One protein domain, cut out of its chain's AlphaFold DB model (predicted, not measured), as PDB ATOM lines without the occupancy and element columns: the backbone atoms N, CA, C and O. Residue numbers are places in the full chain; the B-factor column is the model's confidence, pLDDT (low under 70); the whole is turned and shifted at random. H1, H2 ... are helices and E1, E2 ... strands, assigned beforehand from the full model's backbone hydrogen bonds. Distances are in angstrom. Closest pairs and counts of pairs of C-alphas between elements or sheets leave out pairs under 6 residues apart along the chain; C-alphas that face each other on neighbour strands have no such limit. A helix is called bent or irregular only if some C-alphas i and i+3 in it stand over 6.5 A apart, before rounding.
ATOM      1  N   SER A   2      23.697  14.097  51.580       91.81
ATOM      2  CA  SER A   2      24.349  12.790  51.604       91.81
ATOM      3  C   SER A   2      25.380  12.666  50.475       91.81
ATOM      4  O   SER A   2      25.345  13.398  49.484       91.81
ATOM      5  N   THR A   3      26.318  11.727  50.611       90.00
ATOM      6  CA  THR A   3      27.269  11.394  49.536       90.00
ATOM      7  C   THR A   3      26.541  11.004  48.249       90.00
ATOM      8  O   THR A   3      26.981  11.378  47.167       90.00
ATOM      9  N   LEU A   4      25.403  10.312  48.364       89.56
ATOM     10  CA  LEU A   4      24.599   9.897  47.220       89.56
ATOM     11  C   LEU A   4      24.067  11.101  46.435       89.56
ATOM     12  O   LEU A   4      24.266  11.165  45.229       89.56
ATOM     13  N   GLU A   5      23.484  12.087  47.119       94.00
ATOM     14  CA  GLU A   5      22.953  13.305  46.483       94.00
ATOM     15  C   GLU A   5      24.045  14.099  45.754       94.00
ATOM     16  O   GLU A   5      23.809  14.651  44.683       94.00
ATOM     17  N   LYS A   6      25.271  14.118  46.298       94.69
ATOM     18  CA  LYS A   6      26.417  14.784  45.659       94.69
ATOM     19  C   LYS A   6      26.908  14.053  44.407       94.69
ATOM     20  O   LYS A   6      27.418  14.699  43.496       94.69
ATOM     21  N   LEU A   7      26.800  12.723  44.374       92.31
ATOM     22  CA  LEU A   7      27.329  11.894  43.288       92.31
ATOM     23  C   LEU A   7      26.303  11.588  42.194       92.31
ATOM     24  O   LEU A   7      26.692  11.342  41.054       92.31
ATOM     25  N   GLN A   8      25.009  11.633  42.508       93.38
ATOM     26  CA  GLN A   8      23.921  11.331  41.579       93.38
ATOM     27  C   GLN A   8      24.010  12.082  40.236       93.38
ATOM     28  O   GLN A   8      23.814  11.432  39.208       93.38
ATOM     29  N   PRO A   9      24.394  13.378  40.173       94.81
ATOM     30  CA  PRO A   9      24.549  14.087  38.897       94.81
ATOM     31  C   PRO A   9      25.615  13.491  37.964       94.81
ATOM     32  O   PRO A   9      25.569  13.706  36.755       94.81
ATOM     33  N   TYR A  10      26.573  12.731  38.502       92.62
ATOM     34  CA  TYR A  10      27.642  12.091  37.732       92.62
ATOM     35  C   TYR A  10      27.256  10.697  37.216       92.62
ATOM     36  O   TYR A  10      27.961  10.137  36.377       92.62
ATOM     37  N   ILE A  11      26.132  10.129  37.660       93.06
ATOM     38  CA  ILE A  11      25.647   8.818  37.207       93.06
ATOM     39  C   ILE A  11      24.841   9.008  35.917       93.06
ATOM     40  O   ILE A  11      23.621   8.875  35.878       93.06
ATOM     41  N   THR A  12      25.540   9.352  34.838       96.62
ATOM     42  CA  THR A  12      24.940   9.492  33.504       96.62
ATOM     43  C   THR A  12      25.330   8.313  32.613       96.62
ATOM     44  O   THR A  12      26.437   7.785  32.753       96.62
ATOM     45  N   PRO A  13      24.500   7.921  31.624       96.56
ATOM     46  CA  PRO A  13      24.868   6.869  30.674       96.56
ATOM     47  C   PRO A  13      26.203   7.133  29.959       96.56
ATOM     48  O   PRO A  13      26.938   6.200  29.653       96.56
ATOM     49  N   SER A  14      26.538   8.405  29.713       97.12
ATOM     50  CA  SER A  14      27.815   8.803  29.107       97.12
ATOM     51  C   SER A  14      29.009   8.500  30.018       97.12
ATOM     52  O   SER A  14      29.959   7.839  29.597       97.12
ATOM     53  N   ILE A  15      28.935   8.915  31.287       95.56
ATOM     54  CA  ILE A  15      30.001   8.677  32.267       95.56
ATOM     55  C   ILE A  15      30.158   7.178  32.533       95.56
ATOM     56  O   ILE A  15      31.279   6.679  32.500       95.56
ATOM     57  N   ILE A  16      29.056   6.442  32.705       93.81
ATOM     58  CA  ILE A  16      29.097   4.989  32.918       93.81
ATOM     59  C   ILE A  16      29.754   4.272  31.733       93.81
ATOM     60  O   ILE A  16      30.664   3.470  31.940       93.81
ATOM     61  N   ARG A  17      29.387   4.609  30.488       95.31
ATOM     62  CA  ARG A  17      30.053   4.056  29.295       95.31
ATOM     63  C   ARG A  17      31.545   4.386  29.259       95.31
ATOM     64  O   ARG A  17      32.349   3.514  28.944       95.31
ATOM     65  N   SER A  18      31.924   5.616  29.620       94.12
ATOM     66  CA  SER A  18      33.334   6.019  29.690       94.12
ATOM     67  C   SER A  18      34.109   5.218  30.739       94.12
ATOM     68  O   SER A  18      35.221   4.778  30.462       94.12
ATOM     69  N   ILE A  19      33.524   4.996  31.920       91.88
ATOM     70  CA  ILE A  19      34.135   4.204  32.993       91.88
ATOM     71  C   ILE A  19      34.326   2.759  32.545       91.88
ATOM     72  O   ILE A  19      35.423   2.235  32.716       91.88
ATOM     73  N   ILE A  20      33.312   2.128  31.946       91.38
ATOM     74  CA  ILE A  20      33.418   0.754  31.435       91.38
ATOM     75  C   ILE A  20      34.554   0.660  30.411       91.38
ATOM     76  O   ILE A  20      35.456  -0.157  30.580       91.38
ATOM     77  N   GLY A  21      34.566   1.545  29.408       91.62
ATOM     78  CA  GLY A  21      35.594   1.541  28.364       91.62
ATOM     79  C   GLY A  21      37.006   1.749  28.910       91.62
ATOM     80  O   GLY A  21      37.918   1.012  28.553       91.62
ATOM     81  N   LYS A  22      37.188   2.706  29.829       91.56
ATOM     82  CA  LYS A  22      38.486   2.949  30.478       91.56
ATOM     83  C   LYS A  22      38.897   1.786  31.372       91.56
ATOM     84  O   LYS A  22      40.071   1.440  31.406       91.56
ATOM     85  N   SER A  23      37.958   1.173  32.088       91.94
ATOM     86  CA  SER A  23      38.280   0.101  33.032       91.94
ATOM     87  C   SER A  23      38.886  -1.105  32.320       91.94
ATOM     88  O   SER A  23      39.852  -1.654  32.832       91.94
ATOM     89  N   LEU A  24      38.407  -1.452  31.121       88.81
ATOM     90  CA  LEU A  24      38.912  -2.593  30.342       88.81
ATOM     91  C   LEU A  24      40.435  -2.583  30.138       88.81
ATOM     92  O   LEU A  24      41.045  -3.643  30.135       88.81
ATOM     93  N   THR A  25      41.052  -1.406  30.014       90.94
ATOM     94  CA  THR A  25      42.485  -1.259  29.703       90.94
ATOM     95  C   THR A  25      43.285  -0.563  30.804       90.94
ATOM     96  O   THR A  25      44.425  -0.171  30.582       90.94
ATOM     97  N   ASN A  26      42.708  -0.364  31.994       94.56
ATOM     98  CA  ASN A  26      43.372   0.374  33.080       94.56
ATOM     99  C   ASN A  26      43.285  -0.318  34.449       94.56
ATOM    100  O   ASN A  26      43.839   0.197  35.426       94.56
ATOM    101  N   VAL A  27      42.595  -1.456  34.552       93.38
ATOM    102  CA  VAL A  27      42.470  -2.204  35.809       93.38
ATOM    103  C   VAL A  27      43.534  -3.286  35.957       93.38
ATOM    104  O   VAL A  27      44.064  -3.829  34.994       93.38
ATOM    105  N   PHE A  28      43.813  -3.643  37.206       92.00
ATOM    106  CA  PHE A  28      44.748  -4.690  37.584       92.00
ATOM    107  C   PHE A  28      43.979  -5.888  38.139       92.00
ATOM    108  O   PHE A  28      43.238  -5.750  39.117       92.00
ATOM    109  N   GLY A  29      44.180  -7.061  37.536       89.81
ATOM    110  CA  GLY A  29      43.603  -8.315  38.018       89.81
ATOM    111  C   GLY A  29      44.100  -8.683  39.420       89.81
ATOM    112  O   GLY A  29      45.292  -8.585  39.730       89.81
ATOM    113  N   ILE A  30      43.167  -9.096  40.270       88.75
ATOM    114  CA  ILE A  30      43.394  -9.603  41.618       88.75
ATOM    115  C   ILE A  30      43.354 -11.125  41.528       88.75
ATOM    116  O   ILE A  30      42.284 -11.720  41.538       88.75
ATOM    117  N   TRP A  31      44.529 -11.738  41.462       86.94
ATOM    118  CA  TRP A  31      44.666 -13.189  41.337       86.94
ATOM    119  C   TRP A  31      44.951 -13.859  42.688       86.94
ATOM    120  O   TRP A  31      45.444 -13.182  43.612       86.94
ATOM    121  N   SER A  32      44.664 -15.160  42.793       86.06
ATOM    122  CA  SER A  32      45.172 -16.015  43.870       86.06
ATOM    123  C   SER A  32      46.711 -16.021  43.862       86.06
ATOM    124  O   SER A  32      47.351 -15.848  42.821       86.06
ATOM    125  N   ILE A  33      47.317 -16.076  45.052       76.12
ATOM    126  CA  ILE A  33      48.770 -15.886  45.236       76.12
ATOM    127  C   ILE A  33      49.480 -17.229  45.440       76.12
ATOM    128  O   ILE A  33      50.615 -17.378  44.994       76.12
ATOM    129  N   ASP A  34      48.796 -18.191  46.059       75.50
ATOM    130  CA  ASP A  34      49.384 -19.451  46.527       75.50
ATOM    131  C   ASP A  34      49.214 -20.615  45.533       75.50
ATOM    132  O   ASP A  34      49.606 -21.741  45.827       75.50
ATOM    133  N   GLU A  35      48.664 -20.343  44.347       74.38
ATOM    134  CA  GLU A  35      48.454 -21.335  43.290       74.38
ATOM    135  C   GLU A  35      49.539 -21.236  42.201       74.38
ATOM    136  O   GLU A  35      49.980 -20.125  41.864       74.38
ATOM    137  N   PRO A  36      49.950 -22.370  41.596       71.56
ATOM    138  CA  PRO A  36      50.738 -22.375  40.364       71.56
ATOM    139  C   PRO A  36      50.070 -21.521  39.279       71.56
ATOM    140  O   PRO A  36      48.846 -21.413  39.250       71.56
ATOM    141  N   ASP A  37      50.852 -20.942  38.359       71.62
ATOM    142  CA  ASP A  37      50.334 -20.014  37.333       71.62
ATOM    143  C   ASP A  37      49.152 -20.583  36.525       71.62
ATOM    144  O   ASP A  37      48.247 -19.835  36.166       71.62
ATOM    145  N   GLU A  38      49.123 -21.898  36.297       72.56
ATOM    146  CA  GLU A  38      48.050 -22.595  35.571       72.56
ATOM    147  C   GLU A  38      46.720 -22.666  36.347       72.56
ATOM    148  O   GLU A  38      45.663 -22.787  35.732       72.56
ATOM    149  N   ASN A  39      46.757 -22.534  37.677       79.31
ATOM    150  CA  ASN A  39      45.601 -22.646  38.574       79.31
ATOM    151  C   ASN A  39      45.225 -21.311  39.236       79.31
ATOM    152  O   ASN A  39      44.408 -21.277  40.159       79.31
ATOM    153  N   LYS A  40      45.821 -20.194  38.804       83.00
ATOM    154  CA  LYS A  40      45.501 -18.886  39.379       83.00
ATOM    155  C   LYS A  40      44.059 -18.493  39.078       83.00
ATOM    156  O   LYS A  40      43.667 -18.326  37.927       83.00
ATOM    157  N   GLU A  41      43.294 -18.256  40.135       87.38
ATOM    158  CA  GLU A  41      41.909 -17.807  40.045       87.38
ATOM    159  C   GLU A  41      41.839 -16.277  40.070       87.38
ATOM    160  O   GLU A  41      42.548 -15.613  40.835       87.38
ATOM    161  N   LEU A  42      40.978 -15.703  39.228       88.25
ATOM    162  CA  LEU A  42      40.705 -14.271  39.200       88.25
ATOM    163  C   LEU A  42      39.580 -13.926  40.181       88.25
ATOM    164  O   LEU A  42      38.412 -14.183  39.909       88.25
ATOM    165  N   PHE A  43      39.910 -13.244  41.275       89.75
ATOM    166  CA  PHE A  43      38.918 -12.768  42.248       89.75
ATOM    167  C   PHE A  43      38.239 -11.459  41.835       89.75
ATOM    168  O   PHE A  43      37.198 -11.096  42.377       89.75
ATOM    169  N   GLY A  44      38.835 -10.714  40.905       90.38
ATOM    170  CA  GLY A  44      38.268  -9.470  40.399       90.38
ATOM    171  C   GLY A  44      39.327  -8.479  39.945       90.38
ATOM    172  O   GLY A  44      40.466  -8.841  39.655       90.38
ATOM    173  N   TYR A  45      38.950  -7.206  39.903       90.88
ATOM    174  CA  TYR A  45      39.778  -6.137  39.360       90.88
ATOM    175  C   TYR A  45      39.941  -4.995  40.355       90.88
ATOM    176  O   TYR A  45      39.061  -4.712  41.165       90.88
ATOM    177  N   SER A  46      41.074  -4.311  40.263       90.88
ATOM    178  CA  SER A  46      41.389  -3.130  41.061       90.88
ATOM    179  C   SER A  46      41.796  -1.972  40.159       90.88
ATOM    180  O   SER A  46      42.598  -2.146  39.244       90.88
ATOM    181  N   LEU A  47      41.242  -0.787  40.411       90.50
ATOM    182  CA  LEU A  47      41.563   0.426  39.667       90.50
ATOM    183  C   LEU A  47      42.492   1.311  40.500       90.50
ATOM    184  O   LEU A  47      42.112   1.776  41.573       90.50
ATOM    185  N   TYR A  48      43.685   1.576  39.974       92.00
ATOM    186  CA  TYR A  48      44.659   2.487  40.575       92.00
ATOM    187  C   TYR A  48      45.039   3.551  39.545       92.00
ATOM    188  O   TYR A  48      45.995   3.333  38.801       92.00
ATOM    189  N   PRO A  49      44.341   4.703  39.497       91.56
ATOM    190  CA  PRO A  49      44.518   5.687  38.430       91.56
ATOM    191  C   PRO A  49      45.978   6.084  38.178       91.56
ATOM    192  O   PRO A  49      46.404   6.132  37.033       91.56
ATOM    193  N   SER A  50      46.773   6.291  39.233       93.00
ATOM    194  CA  SER A  50      48.192   6.643  39.094       93.00
ATOM    195  C   SER A  50      49.044   5.518  38.501       93.00
ATOM    196  O   SER A  50      50.016   5.795  37.810       93.00
ATOM    197  N   ALA A  51      48.705   4.256  38.771       93.88
ATOM    198  CA  ALA A  51      49.449   3.113  38.247       93.88
ATOM    199  C   ALA A  51      49.054   2.769  36.804       93.88
ATOM    200  O   ALA A  51      49.862   2.199  36.080       93.88
ATOM    201  N   SER A  52      47.841   3.129  36.377       93.81
ATOM    202  CA  SER A  52      47.359   2.900  35.010       93.81
ATOM    203  C   SER A  52      48.116   3.713  33.947       93.81
ATOM    204  O   SER A  52      47.959   3.452  32.763       93.81
TER     205      SER A  52
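What this domain is: This is residues 2 to 52 of the 127 residues of a protein of Rotaria sp. Silwood2 (UniProt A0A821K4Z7). Helices H1 and H2 make a corner in an open arm, residues 2 to 21 standing free, and beyond H2 the hairpin of E1 and E2 continues the length. The 51 printed residues hold H1, H2, E1, E2 in that order, with an antiparallel sheet E1 - E2, class mixed. The whole is extended, radius of gyration of the C-alphas 15.5 A, spanning 45 by 24 by 20 A.

Where its parts are: H1, residues 3 to 10, begins at C-alpha 3 (27.269, 11.394, 49.536) and is 11.8 A long; it is irregular, C-alphas 6 and 9 being 7.0 A apart. H2, residues 13 to 24, measures 16.9 A. E1, residues 27 to 31, measures 12.5 A. E2, residues 42 to 47, measures 14.7 A and ends at C-alpha 47 (41.563, 0.426, 39.667).

How they stand to each other: H1 and H2 meet only through their tight link. H1 is apart from E1 and E2. The closest C-alphas of H2 and E2, Ser 23 and Leu 47, are 7.4 A apart. The hairpin strands E1 and E2 are antiparallel at 150 degrees, with N 28 and O 46 at 2.8 A, within hydrogen-bond range. Every O i to N i+4 pair is within range in H2, 2 of 4 in H1.

The domain as a whole: The farthest C-alphas, Glu 5 and Pro 36, are 45.6 A apart. The printed part has no cut and no long link between its named elements. Mean pLDDT of the printed part is 89.4, and no printed residue is under 70.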